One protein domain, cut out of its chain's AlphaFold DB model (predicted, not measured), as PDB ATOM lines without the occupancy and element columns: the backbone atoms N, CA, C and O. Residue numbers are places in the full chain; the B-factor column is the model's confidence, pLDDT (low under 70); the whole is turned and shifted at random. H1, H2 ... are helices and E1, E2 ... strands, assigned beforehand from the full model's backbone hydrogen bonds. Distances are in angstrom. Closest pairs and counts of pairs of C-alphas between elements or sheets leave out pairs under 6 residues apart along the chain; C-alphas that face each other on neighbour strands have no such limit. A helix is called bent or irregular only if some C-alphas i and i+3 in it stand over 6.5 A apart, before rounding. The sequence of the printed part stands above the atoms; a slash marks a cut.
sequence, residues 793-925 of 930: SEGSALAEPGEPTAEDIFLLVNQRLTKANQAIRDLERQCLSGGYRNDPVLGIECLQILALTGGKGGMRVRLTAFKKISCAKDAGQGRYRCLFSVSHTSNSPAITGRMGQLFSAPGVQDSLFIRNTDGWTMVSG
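This is residues 793 to 925 of the 930 residues of an uncharacterized protein of Nitrobacter vulgaris (UniProt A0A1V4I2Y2). A curled antiparallel sheet of four strands wraps round residues 806 to 821 of one long helix, H1, whose other end runs beyond the sheet to H2 and H3, while little H4 only grazes the sheet. The printed part has 133 residues, with named elements H1 H2 H3 E1 E2 H4 E3 E4 along the chain and sheet order E1 E2 E3 E4. The class is mixed, in two layers, H1 on one face of the sheet. The whole is loose, with a radius of gyration of the C-alphas of 17.9 A, and elongated, spanning 54 by 31 by 19 A.

After residues 793 to 805, with no named element, H1 (806 to 832, 38.5 A) begins at C-alpha 806 (196.115, 171.371, 149.800). H2 (835 to 838) is irregular, C-alphas 835 and 838 being 7.2 A apart; H3 is 840 to 853. E1 (861 to 873, 30.2 A) bends by 80 degrees at 864 and E2 (879 to 890, 31.6 A) by 59 degrees at 883. H4 is 900 to 904, E3 909 to 916, and E4 919 to 923, ending at C-alpha 923 (184.874, 160.148, 151.338).

The sheet is strongly twisted. Hairpin E1 and E2 has N 862 and O 889 at 2.9 A, within hydrogen-bond range; antiparallel E2 and E3 have N 880 and O 913 at 2.9 A; hairpin E3 and E4 has N 914 and O 921 at 2.9 A. The closest C-alphas of H1 and E1 are Ala 806 and Lys 868, 5.5 A. H1, with residues 824 to 831 alone, touches H3 at a steep tilt of 61 degrees, opposite ways; the closest C-alphas, Cys 831 and Cys 846, are 5.5 A apart. H2 and H3 touch only at the corner, closest at C-alphas 836 and 843, 4.9 A. H4 and H1 are apart. Every O i to N i+4 pair is within hydrogen-bond range in H1, H3 and H4; H2 is too short for one.

The farthest C-alphas, Leu 798 and Asn 838, are 56.4 A apart. The printed part has no cut and no long link. The model's pLDDT is under 70 at residues 797 to 799, 857, 893 to 907 and 925.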
ATOM      1  N   SER A 793     203.099 170.513 148.094       86.44
ATOM      2  CA  SER A 793     202.754 171.400 146.971       86.44
ATOM      3  C   SER A 793     201.262 171.443 146.605       86.44
ATOM      4  O   SER A 793     200.533 170.450 146.651       86.44
ATOM      5  N   GLU A 794     200.814 172.632 146.197       85.06
ATOM      6  CA  GLU A 794     199.500 172.902 145.603       85.06
ATOM      7  C   GLU A 794     199.682 173.048 144.085       85.06
ATOM      8  O   GLU A 794     200.490 173.854 143.623       85.06
ATOM      9  N   GLY A 795     198.981 172.218 143.312       78.06
ATOM     10  CA  GLY A 795     199.049 172.174 141.849       78.06
ATOM     11  C   GLY A 795     197.771 172.632 141.144       78.06
ATOM     12  O   GLY A 795     197.778 172.744 139.918       78.06
ATOM     13  N   SER A 796     196.688 172.903 141.883       74.31
ATOM     14  CA  SER A 796     195.437 173.393 141.298       74.31
ATOM     15  C   SER A 796     195.584 174.865 140.895       74.31
ATOM     16  O   SER A 796     195.645 175.750 141.745       74.31
ATOM     17  N   ALA A 797     195.657 175.137 139.588       56.81
ATOM     18  CA  ALA A 797     195.906 176.481 139.051       56.81
ATOM     19  C   ALA A 797     194.711 177.453 139.166       56.81
ATOM     20  O   ALA A 797     194.852 178.640 138.881       56.81
ATOM     21  N   LEU A 798     193.536 176.957 139.563       54.72
ATOM     22  CA  LEU A 798     192.310 177.725 139.774       54.72
ATOM     23  C   LEU A 798     191.614 177.177 141.020       54.72
ATOM     24  O   LEU A 798     191.012 176.112 140.955       54.72
ATOM     25  N   ALA A 799     191.699 177.900 142.138       60.47
ATOM     26  CA  ALA A 799     190.929 177.581 143.335       60.47
ATOM     27  C   ALA A 799     189.539 178.230 143.239       60.47
ATOM     28  O   ALA A 799     189.425 179.456 143.338       60.47
ATOM     29  N   GLU A 800     188.474 177.441 143.058       70.38
ATOM     30  CA  GLU A 800     187.115 177.992 143.184       70.38
ATOM     31  C   GLU A 800     186.871 178.461 144.634       70.38
ATOM     32  O   GLU A 800     187.256 177.761 145.576       70.38
ATOM     33  N   PRO A 801     186.195 179.606 144.870       75.94
ATOM     34  CA  PRO A 801     185.843 180.045 146.219       75.94
ATOM     35  C   PRO A 801     185.025 178.992 146.987       75.94
ATOM     36  O   PRO A 801     183.823 178.822 146.782       75.94
ATOM     37  N   GLY A 802     185.696 178.286 147.900       80.62
ATOM     38  CA  GLY A 802     185.124 177.192 148.685       80.62
ATOM     39  C   GLY A 802     185.501 175.776 148.236       80.62
ATOM     40  O   GLY A 802     184.876 174.847 148.736       80.62
ATOM     41  N   GLU A 803     186.478 175.605 147.343       87.94
ATOM     42  CA  GLU A 803     187.250 174.366 147.123       87.94
ATOM     43  C   GLU A 803     188.114 174.015 148.362       87.94
ATOM     44  O   GLU A 803     188.530 174.931 149.079       87.94
ATOM     45  N   PRO A 804     188.415 172.731 148.651       89.94
ATOM     46  CA  PRO A 804     189.377 172.367 149.695       89.94
ATOM     47  C   PRO A 804     190.818 172.715 149.288       89.94
ATOM     48  O   PRO A 804     191.266 172.423 148.174       89.94
ATOM     49  N   THR A 805     191.584 173.300 150.203       90.56
ATOM     50  CA  THR A 805     193.010 173.602 149.996       90.56
ATOM     51  C   THR A 805     193.876 172.339 150.054       90.56
ATOM     52  O   THR A 805     193.467 171.306 150.589       90.56
ATOM     53  N   ALA A 806     195.115 172.414 149.552       89.62
ATOM     54  CA  ALA A 806     196.115 171.371 149.800       89.62
ATOM     55  C   ALA A 806     196.300 171.059 151.302       89.62
ATOM     56  O   ALA A 806     196.510 169.900 151.658       89.62
ATOM     57  N   GLU A 807     196.167 172.057 152.186       89.19
ATOM     58  CA  GLU A 807     196.258 171.873 153.640       89.19
ATOM     59  C   GLU A 807     195.038 171.121 154.201       89.19
ATOM     60  O   GLU A 807     195.219 170.159 154.947       89.19
ATOM     61  N   ASP A 808     193.812 171.474 153.792       89.06
ATOM     62  CA  ASP A 808     192.585 170.759 154.190       89.06
ATOM     63  C   ASP A 808     192.665 169.263 153.841       89.06
ATOM     64  O   ASP A 808     192.350 168.392 154.660       89.06
ATOM     65  N   ILE A 809     193.108 168.954 152.617       90.69
ATOM     66  CA  ILE A 809     193.238 167.573 152.142       90.69
ATOM     67  C   ILE A 809     194.372 166.854 152.881       90.69
ATOM     68  O   ILE A 809     194.173 165.722 153.326       90.69
ATOM     69  N   PHE A 810     195.534 167.493 153.062       90.88
ATOM     70  CA  PHE A 810     196.641 166.914 153.828       90.88
ATOM     71  C   PHE A 810     196.215 166.565 155.259       90.88
ATOM     72  O   PHE A 810     196.440 165.436 155.695       90.88
ATOM     73  N   LEU A 811     195.556 167.483 155.974       88.50
ATOM     74  CA  LEU A 811     195.126 167.261 157.357       88.50
ATOM     75  C   LEU A 811     194.131 166.096 157.461       88.50
ATOM     76  O   LEU A 811     194.246 165.277 158.373       88.50
ATOM     77  N   LEU A 812     193.210 165.949 156.502       87.69
ATOM     78  CA  LEU A 812     192.279 164.814 156.450       87.69
ATOM     79  C   LEU A 812     192.962 163.475 156.147       87.69
ATOM     80  O   LEU A 812     192.615 162.455 156.753       87.69
ATOM     81  N   VAL A 813     193.936 163.460 155.234       87.12
ATOM     82  CA  VAL A 813     194.720 162.253 154.933       87.12
ATOM     83  C   VAL A 813     195.596 161.878 156.130       87.12
ATOM     84  O   VAL A 813     195.609 160.711 156.526       87.12
ATOM     85  N   ASN A 814     196.252 162.849 156.771       86.88
ATOM     86  CA  ASN A 814     197.080 162.593 157.947       86.88
ATOM     87  C   ASN A 814     196.233 162.135 159.145       86.88
ATOM     88  O   ASN A 814     196.596 161.171 159.809       86.88
ATOM     89  N   GLN A 815     195.046 162.717 159.374       84.50
ATOM     90  CA  GLN A 815     194.124 162.248 160.418       84.50
ATOM     91  C   GLN A 815     193.695 160.785 160.189       84.50
ATOM     92  O   GLN A 815     193.616 160.011 161.146       84.50
ATOM     93  N   ARG A 816     193.442 160.381 158.934       84.19
ATOM     94  CA  ARG A 816     193.144 158.981 158.576       84.19
ATOM     95  C   ARG A 816     194.333 158.053 158.852       84.19
ATOM     96  O   ARG A 816     194.129 156.990 159.435       84.19
ATOM     97  N   LEU A 817     195.554 158.456 158.496       83.50
ATOM     98  CA  LEU A 817     196.773 157.683 158.772       83.50
ATOM     99  C   LEU A 817     197.050 157.562 160.277       83.50
ATOM    100  O   LEU A 817     197.308 156.463 160.759       83.50
ATOM    101  N   THR A 818     196.906 158.643 161.043       81.62
ATOM    102  CA  THR A 818     197.056 158.631 162.505       81.62
ATOM    103  C   THR A 818     196.012 157.740 163.177       81.62
ATOM    104  O   THR A 818     196.373 156.960 164.055       81.62
ATOM    105  N   LYS A 819     194.749 157.756 162.723       81.38
ATOM    106  CA  LYS A 819     193.713 156.817 163.195       81.38
ATOM    107  C   LYS A 819     194.052 155.355 162.871       81.38
ATOM    108  O   LYS A 819     193.871 154.500 163.730       81.38
ATOM    109  N   ALA A 820     194.591 155.065 161.683       80.69
ATOM    110  CA  ALA A 820     195.021 153.712 161.312       80.69
ATOM    111  C   ALA A 820     196.229 153.230 162.142       80.69
ATOM    112  O   ALA A 820     196.195 152.134 162.701       80.69
ATOM    113  N   ASN A 821     197.259 154.070 162.293       81.69
ATOM    114  CA  ASN A 821     198.408 153.815 163.171       81.69
ATOM    115  C   ASN A 821     197.953 153.564 164.620       81.69
ATOM    116  O   ASN A 821     198.461 152.665 165.288       81.69
ATOM    117  N   GLN A 822     196.983 154.343 165.108       81.69
ATOM    118  CA  GLN A 822     196.462 154.210 166.462       81.69
ATOM    119  C   GLN A 822     195.685 152.905 166.661       81.69
ATOM    120  O   GLN A 822     196.030 152.161 167.572       81.69
ATOM    121  N   ALA A 823     194.749 152.565 165.769       81.88
ATOM    122  CA  ALA A 823     194.010 151.301 165.836       81.88
ATOM    123  C   ALA A 823     194.946 150.075 165.853       81.88
ATOM    124  O   ALA A 823     194.721 149.129 166.605       81.88
ATOM    125  N   ILE A 824     196.049 150.121 165.096       83.75
ATOM    126  CA  ILE A 824     197.083 149.076 165.106       83.75
ATOM    127  C   ILE A 824     197.841 149.030 166.446       83.75
ATOM    128  O   ILE A 824     198.131 147.942 166.941       83.75
ATOM    129  N   ARG A 825     198.142 150.183 167.062       83.50
ATOM    130  CA  ARG A 825     198.760 150.263 168.403       83.50
ATOM    131  C   ARG A 825     197.823 149.807 169.523       83.50
ATOM    132  O   ARG A 825     198.308 149.262 170.512       83.50
ATOM    133  N   ASP A 826     196.522 150.053 169.404       83.88
ATOM    134  CA  ASP A 826     195.512 149.575 170.356       83.88
ATOM    135  C   ASP A 826     195.348 148.052 170.250       83.88
ATOM    136  O   ASP A 826     195.462 147.364 171.266       83.88
ATOM    137  N   LEU A 827     195.218 147.520 169.028       84.50
ATOM    138  CA  LEU A 827     195.173 146.080 168.762       84.50
ATOM    139  C   LEU A 827     196.442 145.372 169.267       84.50
ATOM    140  O   LEU A 827     196.344 144.411 170.025       84.50
ATOM    141  N   GLU A 828     197.641 145.874 168.946       85.69
ATOM    142  CA  GLU A 828     198.898 145.296 169.451       85.69
ATOM    143  C   GLU A 828     198.969 145.321 170.992       85.69
ATOM    144  O   GLU A 828     199.378 144.329 171.597       85.69
ATOM    145  N   ARG A 829     198.518 146.395 171.659       85.94
ATOM    146  CA  ARG A 829     198.441 146.445 173.134       85.94
ATOM    147  C   ARG A 829     197.441 145.440 173.705       85.94
ATOM    148  O   ARG A 829     197.741 144.802 174.716       85.94
ATOM    149  N   GLN A 830     196.286 145.259 173.068       87.06
ATOM    150  CA  GLN A 830     195.299 144.243 173.448       87.06
ATOM    151  C   GLN A 830     195.868 142.823 173.279       87.06
ATOM    152  O   GLN A 830     195.646 141.957 174.127       87.06
ATOM    153  N   CYS A 831     196.688 142.599 172.252       87.44
ATOM    154  CA  CYS A 831     197.414 141.350 172.051       87.44
ATOM    155  C   CYS A 831     198.495 141.118 173.118       87.44
ATOM    156  O   CYS A 831     198.484 140.088 173.788       87.44
ATOM    157  N   LEU A 832     199.399 142.080 173.331       86.69
ATOM    158  CA  LEU A 832     200.522 141.956 174.273       86.69
ATOM    159  C   LEU A 832     200.077 141.852 175.742       86.69
ATOM    160  O   LEU A 832     200.757 141.213 176.541       86.69
ATOM    161  N   SER A 833     198.922 142.421 176.100       87.69
ATOM    162  CA  SER A 833     198.300 142.244 177.425       87.69
ATOM    163  C   SER A 833     197.556 140.909 177.598       87.69
ATOM    164  O   SER A 833     197.109 140.593 178.700       87.69
ATOM    165  N   GLY A 834     197.453 140.088 176.545       88.56
ATOM    166  CA  GLY A 834     196.810 138.773 176.589       88.56
ATOM    167  C   GLY A 834     195.288 138.794 176.423       88.56
ATOM    168  O   GLY A 834     194.637 137.816 176.788       88.56
ATOM    169  N   GLY A 835     194.710 139.863 175.864       85.00
ATOM    170  CA  GLY A 835     193.264 139.988 175.633       85.00
ATOM    171  C   GLY A 835     192.674 138.894 174.732       85.00
ATOM    172  O   GLY A 835     191.518 138.521 174.898       85.00
ATOM    173  N   TYR A 836     193.489 138.299 173.854       88.56
ATOM    174  CA  TYR A 836     193.107 137.179 172.982       88.56
ATOM    175  C   TYR A 836     192.801 135.858 173.716       88.56
ATOM    176  O   TYR A 836     192.321 134.915 173.094       88.56
ATOM    177  N   ARG A 837     193.084 135.736 175.024       85.88
ATOM    178  CA  ARG A 837     192.971 134.457 175.762       85.88
ATOM    179  C   ARG A 837     191.586 133.805 175.708       85.88
ATOM    180  O   ARG A 837     191.515 132.586 175.821       85.88
ATOM    181  N   ASN A 838     190.530 134.598 175.523       88.31
ATOM    182  CA  ASN A 838     189.140 134.137 175.444       88.31
ATOM    183  C   ASN A 838     188.472 134.453 174.087       88.31
ATOM    184  O   ASN A 838     187.265 134.264 173.957       88.31
ATOM    185  N   ASP A 839     189.225 134.938 173.093       89.81
ATOM    186  CA  ASP A 839     188.706 135.319 171.774       89.81
ATOM    187  C   ASP A 839     189.616 134.754 170.661       89.81
ATOM    188  O   ASP A 839     190.730 135.250 170.454       89.81
ATOM    189  N   PRO A 840     189.175 133.708 169.934       84.19
ATOM    190  CA  PRO A 840     189.978 133.077 168.892       84.19
ATOM    191  C   PRO A 840     190.052 133.895 167.593       84.19
ATOM    192  O   PRO A 840     190.974 133.671 166.809       84.19
ATOM    193  N   VAL A 841     189.130 134.836 167.354       87.31
ATOM    194  CA  VAL A 841     189.180 135.731 166.183       87.31
ATOM    195  C   VAL A 841     190.268 136.772 166.418       87.31
ATOM    196  O   VAL A 841     191.211 136.865 165.630       87.31
ATOM    197  N   LEU A 842     190.220 137.433 167.579       87.75
ATOM    198  CA  LEU A 842     191.286 138.309 168.059       87.75
ATOM    199  C   LEU A 842     192.629 137.567 168.140       87.75
ATOM    200  O   LEU A 842     193.662 138.138 167.813       87.75
ATOM    201  N   GLY A 843     192.645 136.281 168.503       87.94
ATOM    202  CA  GLY A 843     193.853 135.448 168.466       87.94
ATOM    203  C   GLY A 843     194.505 135.349 167.079       87.94
ATOM    204  O   GLY A 843     195.732 135.423 166.975       87.94
ATOM    205  N   ILE A 844     193.711 135.241 166.009       87.06
ATOM    206  CA  ILE A 844     194.210 135.235 164.624       87.06
ATOM    207  C   ILE A 844     194.685 136.636 164.215       87.06
ATOM    208  O   ILE A 844     195.769 136.768 163.641       87.06
ATOM    209  N   GLU A 845     193.929 137.684 164.551       85.06
ATOM    210  CA  GLU A 845     194.333 139.076 164.307       85.06
ATOM    211  C   GLU A 845     195.634 139.427 165.042       85.06
ATOM    212  O   GLU A 845     196.509 140.076 164.472       85.06
ATOM    213  N   CYS A 846     195.833 138.917 166.260       88.50
ATOM    214  CA  CYS A 846     197.058 139.102 167.034       88.50
ATOM    215  C   CYS A 846     198.290 138.461 166.384       88.50
ATOM    216  O   CYS A 846     199.371 139.052 166.411       88.50
ATOM    217  N   LEU A 847     198.149 137.286 165.761       85.56
ATOM    218  CA  LEU A 847     199.239 136.674 164.994       85.56
ATOM    219  C   LEU A 847     199.602 137.524 163.767       85.56
ATOM    220  O   LEU A 847     200.785 137.701 163.470       85.56
ATOM    221  N   GLN A 848     198.604 138.094 163.085       83.81
ATOM    222  CA  GLN A 848     198.827 138.982 161.942       83.81
ATOM    223  C   GLN A 848     199.458 140.315 162.371       83.81
ATOM    224  O   GLN A 848     200.436 140.750 161.761       83.81
ATOM    225  N   ILE A 849     198.960 140.950 163.438       82.94
ATOM    226  CA  ILE A 849     199.449 142.264 163.872       82.94
ATOM    227  C   ILE A 849     200.884 142.185 164.392       82.94
ATOM    228  O   ILE A 849     201.712 143.000 163.995       82.94
ATOM    229  N   LEU A 850     201.229 141.159 165.179       82.56
ATOM    230  CA  LEU A 850     202.591 140.976 165.690       82.56
ATOM    231  C   LEU A 850     203.588 140.642 164.567       82.56
ATOM    232  O   LEU A 850     204.746 141.056 164.644       82.56
ATOM    233  N   ALA A 851     203.150 139.975 163.495       80.44
ATOM    234  CA  ALA A 851     203.959 139.783 162.289       80.44
ATOM    235  C   ALA A 851     204.147 141.084 161.478       80.44
ATOM    236  O   ALA A 851     205.200 141.281 160.871       80.44
ATOM    237  N   LEU A 852     203.162 141.992 161.486       76.44
ATOM    238  CA  LEU A 852     203.238 143.298 160.819       76.44
ATOM    239  C   LEU A 852     204.092 144.318 161.594       76.44
ATOM    240  O   LEU A 852     204.820 145.092 160.969       76.44
ATOM    241  N   THR A 853     204.019 144.340 162.927       80.06
ATOM    242  CA  THR A 853     204.736 145.306 163.786       80.06
ATOM    243  C   THR A 853     206.094 144.803 164.282       80.06
ATOM    244  O   THR A 853     206.935 145.600 164.704       80.06
ATOM    245  N   GLY A 854     206.310 143.485 164.293       74.06
ATOM    246  CA  GLY A 854     207.454 142.850 164.951       74.06
ATOM    247  C   GLY A 854     207.448 142.980 166.481       74.06
ATOM    248  O   GLY A 854     208.502 142.808 167.093       74.06
ATOM    249  N   GLY A 855     206.309 143.332 167.094       70.94
ATOM    250  CA  GLY A 855     206.161 143.527 168.545       70.94
ATOM    251  C   GLY A 855     206.860 144.771 169.112       70.94
ATOM    252  O   GLY A 855     207.151 144.815 170.306       70.94
ATOM    253  N   LYS A 856     207.197 145.763 168.273       71.69
ATOM    254  CA  LYS A 856     208.046 146.920 168.638       71.69
ATOM    255  C   LYS A 856     207.279 148.214 168.955       71.69
ATOM    256  O   LYS A 856     207.842 149.298 168.819       71.69
ATOM    257  N   GLY A 857     206.021 148.124 169.389       67.81
ATOM    258  CA  GLY A 857     205.205 149.301 169.727       67.81
ATOM    259  C   GLY A 857     204.484 149.911 168.520       67.81
ATOM    260  O   GLY A 857     204.313 151.130 168.437       67.81
ATOM    261  N   GLY A 858     204.061 149.052 167.594       74.69
ATOM    262  CA  GLY A 858     203.098 149.376 166.555       74.69
ATOM    263  C   GLY A 858     203.669 149.766 165.198       74.69
ATOM    264  O   GLY A 858     204.848 150.080 165.013       74.69
ATOM    265  N   MET A 859     202.763 149.772 164.224       78.88
ATOM    266  CA  MET A 859     203.013 150.299 162.892       78.88
ATOM    267  C   MET A 859     202.824 151.817 162.903       78.88
ATOM    268  O   MET A 859     201.822 152.323 163.408       78.88
ATOM    269  N   ARG A 860     203.781 152.543 162.330       77.75
ATOM    270  CA  ARG A 860     203.726 153.992 162.124       77.75
ATOM    271  C   ARG A 860     204.007 154.282 160.652       77.75
ATOM    272  O   ARG A 860     205.160 154.299 160.224       77.75
ATOM    273  N   VAL A 861     202.938 154.507 159.894       81.50
ATOM    274  CA  VAL A 861     202.975 155.090 158.549       81.50
ATOM    275  C   VAL A 861     203.032 156.611 158.675       81.50
ATOM    276  O   VAL A 861     202.242 157.189 159.419       81.50
ATOM    277  N   ARG A 862     203.941 157.259 157.942       82.62
ATOM    278  CA  ARG A 862     204.066 158.724 157.857       82.62
ATOM    279  C   ARG A 862     204.136 159.189 156.417       82.62
ATOM    280  O   ARG A 862     204.804 158.552 155.605       82.62
ATOM    281  N   LEU A 863     203.510 160.324 156.124       87.12
ATOM    282  CA  LEU A 863     203.687 161.015 154.849       87.12
ATOM    283  C   LEU A 863     205.133 161.523 154.705       87.12
ATOM    284  O   LEU A 863     205.781 161.873 155.689       87.12
ATOM    285  N   THR A 864     205.629 161.548 153.471       85.81
ATOM    286  CA  THR A 864     206.941 162.106 153.083       85.81
ATOM    287  C   THR A 864     206.845 163.099 151.927       85.81
ATOM    288  O   THR A 864     207.711 163.958 151.787       85.81
ATOM    289  N   ALA A 865     205.767 163.030 151.141       88.31
ATOM    290  CA  ALA A 865     205.368 164.073 150.207       88.31
ATOM    291  C   ALA A 865     203.838 164.129 150.097       88.31
ATOM    292  O   ALA A 865     203.161 163.101 150.209       88.31
ATOM    293  N   PHE A 866     203.303 165.314 149.834       91.31
ATOM    294  CA  PHE A 866     201.900 165.567 149.539       91.31
ATOM    295  C   PHE A 866     201.800 166.575 148.392       91.31
ATOM    296  O   PHE A 866     202.335 167.681 148.472       91.31
ATOM    297  N   LYS A 867     201.058 166.225 147.341       91.19
ATOM    298  CA  LYS A 867     200.757 167.147 146.244       91.19
ATOM    299  C   LYS A 867     199.288 167.087 145.864       91.19
ATOM    300  O   LYS A 867     198.814 166.051 145.396       91.19
ATOM    301  N   LYS A 868     198.581 168.209 145.993       92.19
ATOM    302  CA  LYS A 868     197.263 168.386 145.368       92.19
ATOM    303  C   LYS A 868     197.471 168.649 143.873       92.19
ATOM    304  O   LYS A 868     198.350 169.420 143.499       92.19
ATOM    305  N   ILE A 869     196.719 167.961 143.018       90.75
ATOM    306  CA  ILE A 869     196.912 167.971 141.558       90.75
ATOM    307  C   ILE A 869     195.789 168.756 140.880       90.75
ATOM    308  O   ILE A 869     196.067 169.608 140.043       90.75
ATOM    309  N   SER A 870     194.537 168.499 141.257       90.25
ATOM    310  CA  SER A 870     193.369 169.268 140.812       90.25
ATOM    311  C   SER A 870     192.149 168.965 141.683       90.25
ATOM    312  O   SER A 870     192.108 167.949 142.380       90.25
ATOM    313  N   CYS A 871     191.127 169.814 141.612       90.44
ATOM    314  CA  CYS A 871     189.780 169.502 142.080       90.44
ATOM    315  C   CYS A 871     188.760 169.781 140.970       90.44
ATOM    316  O   CYS A 871     188.960 170.648 140.123       90.44
ATOM    317  N   ALA A 872     187.652 169.046 140.989       89.75
ATOM    318  CA  ALA A 872     186.470 169.290 140.176       89.75
ATOM    319  C   ALA A 872     185.230 169.236 141.074       89.75
ATOM    320  O   ALA A 872     185.133 168.398 141.971       89.75
ATOM    321  N   LYS A 873     184.268 170.127 140.847       88.44
ATOM    322  CA  LYS A 873     183.009 170.165 141.599       88.44
ATOM    323  C   LYS A 873     182.176 168.912 141.291       88.44
ATOM    324  O   LYS A 873     181.994 168.574 140.124       88.44
ATOM    325  N   ASP A 874     181.700 168.214 142.321       87.44
ATOM    326  CA  ASP A 874     180.850 167.017 142.176       87.44
ATOM    327  C   ASP A 874     179.357 167.404 142.301       87.44
ATOM    328  O   ASP A 874     179.017 168.548 142.613       87.44
ATOM    329  N   ALA A 875     178.442 166.468 142.055       77.81
ATOM    330  CA  ALA A 875     176.999 166.706 142.046       77.81
ATOM    331  C   ALA A 875     176.440 167.053 143.447       77.81
ATOM    332  O   ALA A 875     175.997 166.187 144.207       77.81
ATOM    333  N   GLY A 876     176.457 168.339 143.799       75.94
ATOM    334  CA  GLY A 876     175.837 168.911 144.997       75.94
ATOM    335  C   GLY A 876     176.585 170.139 145.520       75.94
ATOM    336  O   GLY A 876     177.755 170.352 145.210       75.94
ATOM    337  N   GLN A 877     175.925 170.964 146.336       79.12
ATOM    338  CA  GLN A 877     176.602 172.087 146.992       79.12
ATOM    339  C   GLN A 877     177.662 171.576 147.984       79.12
ATOM    340  O   GLN A 877     177.449 170.577 148.666       79.12
ATOM    341  N   GLY A 878     178.815 172.250 148.048       84.12
ATOM    342  CA  GLY A 878     179.901 171.907 148.976       84.12
ATOM    343  C   GLY A 878     180.647 170.597 148.680       84.12
ATOM    344  O   GLY A 878     181.348 170.105 149.561       84.12
ATOM    345  N   ARG A 879     180.505 170.017 147.478       91.31
ATOM    346  CA  ARG A 879     181.122 168.737 147.087       91.31
ATOM    347  C   ARG A 879     182.203 168.934 146.020       91.31
ATOM    348  O   ARG A 879     181.913 169.453 144.946       91.31
ATOM    349  N   TYR A 880     183.421 168.465 146.286       92.44
ATOM    350  CA  TYR A 880     184.548 168.507 145.347       92.44
ATOM    351  C   TYR A 880     185.238 167.149 145.264       92.44
ATOM    352  O   TYR A 880     185.658 166.591 146.273       92.44
ATOM    353  N   ARG A 881     185.383 166.617 144.056       90.94
ATOM    354  CA  ARG A 881     186.210 165.452 143.758       90.94
ATOM    355  C   ARG A 881     187.627 165.927 143.451       90.94
ATOM    356  O   ARG A 881     187.822 166.663 142.488       90.94
ATOM    357  N   CYS A 882     188.601 165.528 144.259       90.75
ATOM    358  CA  CYS A 882     189.972 166.020 144.149       90.75
ATOM    359  C   CYS A 882     190.967 164.903 143.852       90.75
ATOM    360  O   CYS A 882     190.922 163.825 144.450       90.75
ATOM    361  N   LEU A 883     191.891 165.218 142.946       90.81
ATOM    362  CA  LEU A 883     193.049 164.418 142.597       90.81
ATOM    363  C   LEU A 883     194.262 164.911 143.387       90.81
ATOM    364  O   LEU A 883     194.607 166.095 143.351       90.81
ATOM    365  N   PHE A 884     194.936 164.001 144.082       90.81
ATOM    366  CA  PHE A 884     196.154 164.295 144.837       90.81
ATOM    367  C   PHE A 884     197.072 163.068 144.883       90.81
ATOM    368  O   PHE A 884     196.619 161.935 144.737       90.81
ATOM    369  N   SER A 885     198.370 163.273 145.076       88.25
ATOM    370  CA  SER A 885     199.353 162.200 145.257       88.25
ATOM    371  C   SER A 885     200.018 162.310 146.622       88.25
ATOM    372  O   SER A 885     200.348 163.411 147.069       88.25
ATOM    373  N   VAL A 886     200.260 161.162 147.250       87.69
ATOM    374  CA  VAL A 886     200.987 161.051 148.515       87.69
ATOM    375  C   VAL A 886     202.145 160.075 148.387       87.69
ATOM    376  O   VAL A 886     201.990 158.991 147.828       87.69
ATOM    377  N   SER A 887     203.283 160.452 148.961       84.75
ATOM    378  CA  SER A 887     204.381 159.538 149.275       84.75
ATOM    379  C   SER A 887     204.380 159.290 150.775       84.75
ATOM    380  O   SER A 887     204.047 160.185 151.555       84.75
ATOM    381  N   HIS A 888     204.749 158.082 151.192       84.12
ATOM    382  CA  HIS A 888     204.796 157.714 152.600       84.12
ATOM    383  C   HIS A 888     205.986 156.792 152.902       84.12
ATOM    384  O   HIS A 888     206.580 156.192 152.007       84.12
ATOM    385  N   THR A 889     206.295 156.650 154.187       83.06
ATOM    386  CA  THR A 889     207.215 155.651 154.750       83.06
ATOM    387  C   THR A 889     206.521 154.878 155.867       83.06
ATOM    388  O   THR A 889     205.524 155.340 156.423       83.06
ATOM    389  N   SER A 890     207.027 153.687 156.187       80.38
ATOM    390  CA  SER A 890     206.526 152.845 157.275       80.38
ATOM    391  C   SER A 890     207.695 152.207 158.018       80.38
ATOM    392  O   SER A 890     208.703 151.859 157.405       80.38
ATOM    393  N   ASN A 891     207.554 152.025 159.331       76.69
ATOM    394  CA  ASN A 891     208.503 151.264 160.150       76.69
ATOM    395  C   ASN A 891     208.326 149.733 160.034       76.69
ATOM    396  O   ASN A 891     209.129 148.993 160.601       76.69
ATOM    397  N   SER A 892     207.289 149.252 159.338       73.38
ATOM    398  CA  SER A 892     207.005 147.820 159.171       73.38
ATOM    399  C   SER A 892     207.804 147.201 158.010       73.38
ATOM    400  O   SER A 892     207.598 147.602 156.858       73.38
ATOM    401  N   PRO A 893     208.620 146.153 158.255       64.62
ATOM    402  CA  PRO A 893     209.310 145.411 157.194       64.62
ATOM    403  C   PRO A 893     208.357 144.777 156.166       64.62
ATOM    404  O   PRO A 893     208.702 144.634 154.992       64.62
ATOM    405  N   ALA A 894     207.135 144.428 156.584       65.00
ATOM    406  CA  ALA A 894     206.113 143.863 155.703       65.00
ATOM    407  C   ALA A 894     205.554 144.908 154.719       65.00
ATOM    408  O   ALA A 894     205.305 144.589 153.552       65.00
ATOM    409  N   ILE A 895     205.415 146.168 155.155       62.44
ATOM    410  CA  ILE A 895     205.001 147.276 154.280       62.44
ATOM    411  C   ILE A 895     206.150 147.778 153.400       62.44
ATOM    412  O   ILE A 895     205.879 148.270 152.318       62.44
ATOM    413  N   THR A 896     207.427 147.560 153.726       50.72
ATOM    414  CA  THR A 896     208.509 147.815 152.745       50.72
ATOM    415  C   THR A 896     208.556 146.812 151.576       50.72
ATOM    416  O   THR A 896     209.359 146.976 150.662       50.72
ATOM    417  N   GLY A 897     207.709 145.773 151.582       54.06
ATOM    418  CA  GLY A 897     207.644 144.741 150.542       54.06
ATOM    419  C   GLY A 897     206.548 144.944 149.483       54.06
ATOM    420  O   GLY A 897     206.128 146.053 149.157       54.06
ATOM    421  N   ARG A 898     206.036 143.827 148.949       40.31
ATOM    422  CA  ARG A 898     205.025 143.788 147.869       40.31
ATOM    423  C   ARG A 898     203.694 144.458 148.241       40.31
ATOM    424  O   ARG A 898     202.996 144.952 147.365       40.31
ATOM    425  N   MET A 899     203.357 144.499 149.532       40.56
ATOM    426  CA  MET A 899     202.181 145.216 150.037       40.56
ATOM    427  C   MET A 899     202.430 146.730 150.137       40.56
ATOM    428  O   MET A 899     201.503 147.510 149.953       40.56
ATOM    429  N   GLY A 900     203.690 147.146 150.291       47.41
ATOM    430  CA  GLY A 900     204.126 148.520 150.053       47.41
ATOM    431  C   GLY A 900     203.809 148.978 148.648       47.41
ATOM    432  O   GLY A 900     203.199 150.017 148.482       47.41
ATOM    433  N   GLN A 901     204.096 148.176 147.621       46.12
ATOM    434  CA  GLN A 901     203.832 148.553 146.223       46.12
ATOM    435  C   GLN A 901     202.354 148.914 145.931       46.12
ATOM    436  O   GLN A 901     202.102 149.651 144.982       46.12
ATOM    437  N   LEU A 902     201.393 148.483 146.762       45.38
ATOM    438  CA  LEU A 902     199.980 148.893 146.685       45.38
ATOM    439  C   LEU A 902     199.683 150.280 147.297       45.38
ATOM    440  O   LEU A 902     198.729 150.926 146.873       45.38
ATOM    441  N   PHE A 903     200.489 150.750 148.254       50.50
ATOM    442  CA  PHE A 903     200.359 152.069 148.903       50.50
ATOM    443  C   PHE A 903     201.457 153.078 148.492       50.50
ATOM    444  O   PHE A 903     201.306 154.278 148.705       50.50
ATOM    445  N   SER A 904     202.591 152.590 147.983       42.84
ATOM    446  CA  SER A 904     203.841 153.320 147.706       42.84
ATOM    447  C   SER A 904     204.110 153.495 146.213       42.84
ATOM    448  O   SER A 904     205.045 154.202 145.843       42.84
ATOM    449  N   ALA A 905     203.307 152.884 145.334       51.19
ATOM    450  CA  ALA A 905     203.186 153.409 143.982       51.19
ATOM    451  C   ALA A 905     202.678 154.862 144.094       51.19
ATOM    452  O   ALA A 905     201.692 155.073 144.805       51.19
ATOM    453  N   PRO A 906     203.293 155.855 143.420       54.16
ATOM    454  CA  PRO A 906     202.844 157.251 143.435       54.16
ATOM    455  C   PRO A 906     201.562 157.412 142.598       54.16
ATOM    456  O   PRO A 906     201.524 158.062 141.555       54.16
ATOM    457  N   GLY A 907     200.502 156.742 143.041       65.38
ATOM    458  CA  GLY A 907     199.196 156.724 142.416       65.38
ATOM    459  C   GLY A 907     198.406 157.960 142.810       65.38
ATOM    460  O   GLY A 907     198.185 158.213 143.997       65.38
ATOM    461  N   VAL A 908     197.935 158.687 141.798       80.31
ATOM    462  CA  VAL A 908     196.951 159.756 141.971       80.31
ATOM    463  C   VAL A 908     195.689 159.165 142.602       80.31
ATOM    464  O   VAL A 908     194.997 158.334 141.999       80.31
ATOM    465  N   GLN A 909     195.429 159.584 143.833       85.12
ATOM    466  CA  GLN A 909     194.227 159.281 144.590       85.12
ATOM    467  C   GLN A 909     193.085 160.138 144.049       85.12
ATOM    468  O   GLN A 909     193.257 161.337 143.848       85.12
ATOM    469  N   ASP A 910     191.931 159.516 143.834       88.62
ATOM    470  CA  ASP A 910     190.660 160.194 143.579       88.62
ATOM    471  C   ASP A 910     189.811 160.057 144.848       88.62
ATOM    472  O   ASP A 910     189.655 158.954 145.381       88.62
ATOM    473  N   SER A 911     189.306 161.161 145.391       89.25
ATOM    474  CA  SER A 911     188.385 161.139 146.530       89.25
ATOM    475  C   SER A 911     187.455 162.341 146.535       89.25
ATOM    476  O   SER A 911     187.790 163.425 146.062       89.25
ATOM    477  N   LEU A 912     186.273 162.131 147.106       91.31
ATOM    478  CA  LEU A 912     185.259 163.156 147.284       91.31
ATOM    479  C   LEU A 912     185.464 163.855 148.633       91.31
ATOM    480  O   LEU A 912     185.574 163.204 149.667       91.31
ATOM    481  N   PHE A 913     185.445 165.177 148.625       91.38
ATOM    482  CA  PHE A 913     185.495 166.041 149.794       91.38
ATOM    483  C   PHE A 913     184.157 166.768 149.913       91.38
ATOM    484  O   PHE A 913     183.666 167.356 148.947       91.38
ATOM    485  N   ILE A 914     183.542 166.678 151.090       91.81
ATOM    486  CA  ILE A 914     182.235 167.266 151.403       91.81
ATOM    487  C   ILE A 914     182.438 168.297 152.511       91.81
ATOM    488  O   ILE A 914     183.083 167.995 153.517       91.81
ATOM    489  N   ARG A 915     181.923 169.513 152.324       90.12
ATOM    490  CA  ARG A 915     182.000 170.588 153.314       90.12
ATOM    491  C   ARG A 915     180.804 170.535 154.261       90.12
ATOM    492  O   ARG A 915     179.670 170.736 153.833       90.12
ATOM    493  N   ASN A 916     181.084 170.317 155.539       87.88
ATOM    494  CA  ASN A 916     180.121 170.360 156.635       87.88
ATOM    495  C   ASN A 916     180.239 171.705 157.381       87.88
ATOM    496  O   ASN A 916     181.064 172.552 157.031       87.88
ATOM    497  N   THR A 917     179.446 171.892 158.441       81.00
ATOM    498  CA  THR A 917     179.583 173.018 159.386       81.00
ATOM    499  C   THR A 917     180.975 173.082 160.015       81.00
ATOM    500  O   THR A 917     181.545 174.161 160.149       81.00
ATOM    501  N   ASP A 918     181.537 171.915 160.335       77.94
ATOM    502  CA  ASP A 918     182.720 171.783 161.194       77.94
ATOM    503  C   ASP A 918     184.029 171.658 160.386       77.94
ATOM    504  O   ASP A 918     185.095 171.403 160.944       77.94
ATOM    505  N   GLY A 919     183.954 171.813 159.057       86.25
ATOM    506  CA  GLY A 919     185.078 171.675 158.129       86.25
ATOM    507  C   GLY A 919     184.829 170.648 157.022       86.25
ATOM    508  O   GLY A 919     183.692 170.353 156.651       86.25
ATOM    509  N   TRP A 920     185.909 170.116 156.455       90.62
ATOM    510  CA  TRP A 920     185.859 169.144 155.363       90.62
ATOM    511  C   TRP A 920     185.759 167.698 155.861       90.62
ATOM    512  O   TRP A 920     186.332 167.334 156.882       90.62
ATOM    513  N   THR A 921     185.083 166.841 155.096       89.50
ATOM    514  CA  THR A 921     185.046 165.383 155.286       89.50
ATOM    515  C   THR A 921     185.461 164.676 154.001       89.50
ATOM    516  O   THR A 921     184.862 164.885 152.947       89.50
ATOM    517  N   MET A 922     186.470 163.805 154.090       89.31
ATOM    518  CA  MET A 922     186.930 162.967 152.977       89.31
ATOM    519  C   MET A 922     186.122 161.664 152.897       89.31
ATOM    520  O   MET A 922     186.120 160.867 153.839       89.31
ATOM    521  N   VAL A 923     185.538 161.396 151.731       86.31
ATOM    522  CA  VAL A 923     184.874 160.148 151.338       86.31
ATOM    523  C   VAL A 923     185.699 159.482 150.232       86.31
ATOM    524  O   VAL A 923     185.792 159.961 149.103       86.31
ATOM    525  N   SER A 924     186.318 158.355 150.573       72.50
ATOM    526  CA  SER A 924     187.182 157.573 149.685       72.50
ATOM    527  C   SER A 924     186.355 156.552 148.904       72.50
ATOM    528  O   SER A 924     185.913 155.559 149.480       72.50
ATOM    529  N   GLY A 925     186.136 156.800 147.611       57.12
ATOM    530  CA  GLY A 925     185.400 155.892 146.729       57.12
ATOM    531  C   GLY A 925     186.274 154.743 146.225       57.12
ATOM    532  O   GLY A 925     187.349 154.973 145.676       57.12
TER     533      GLY A 925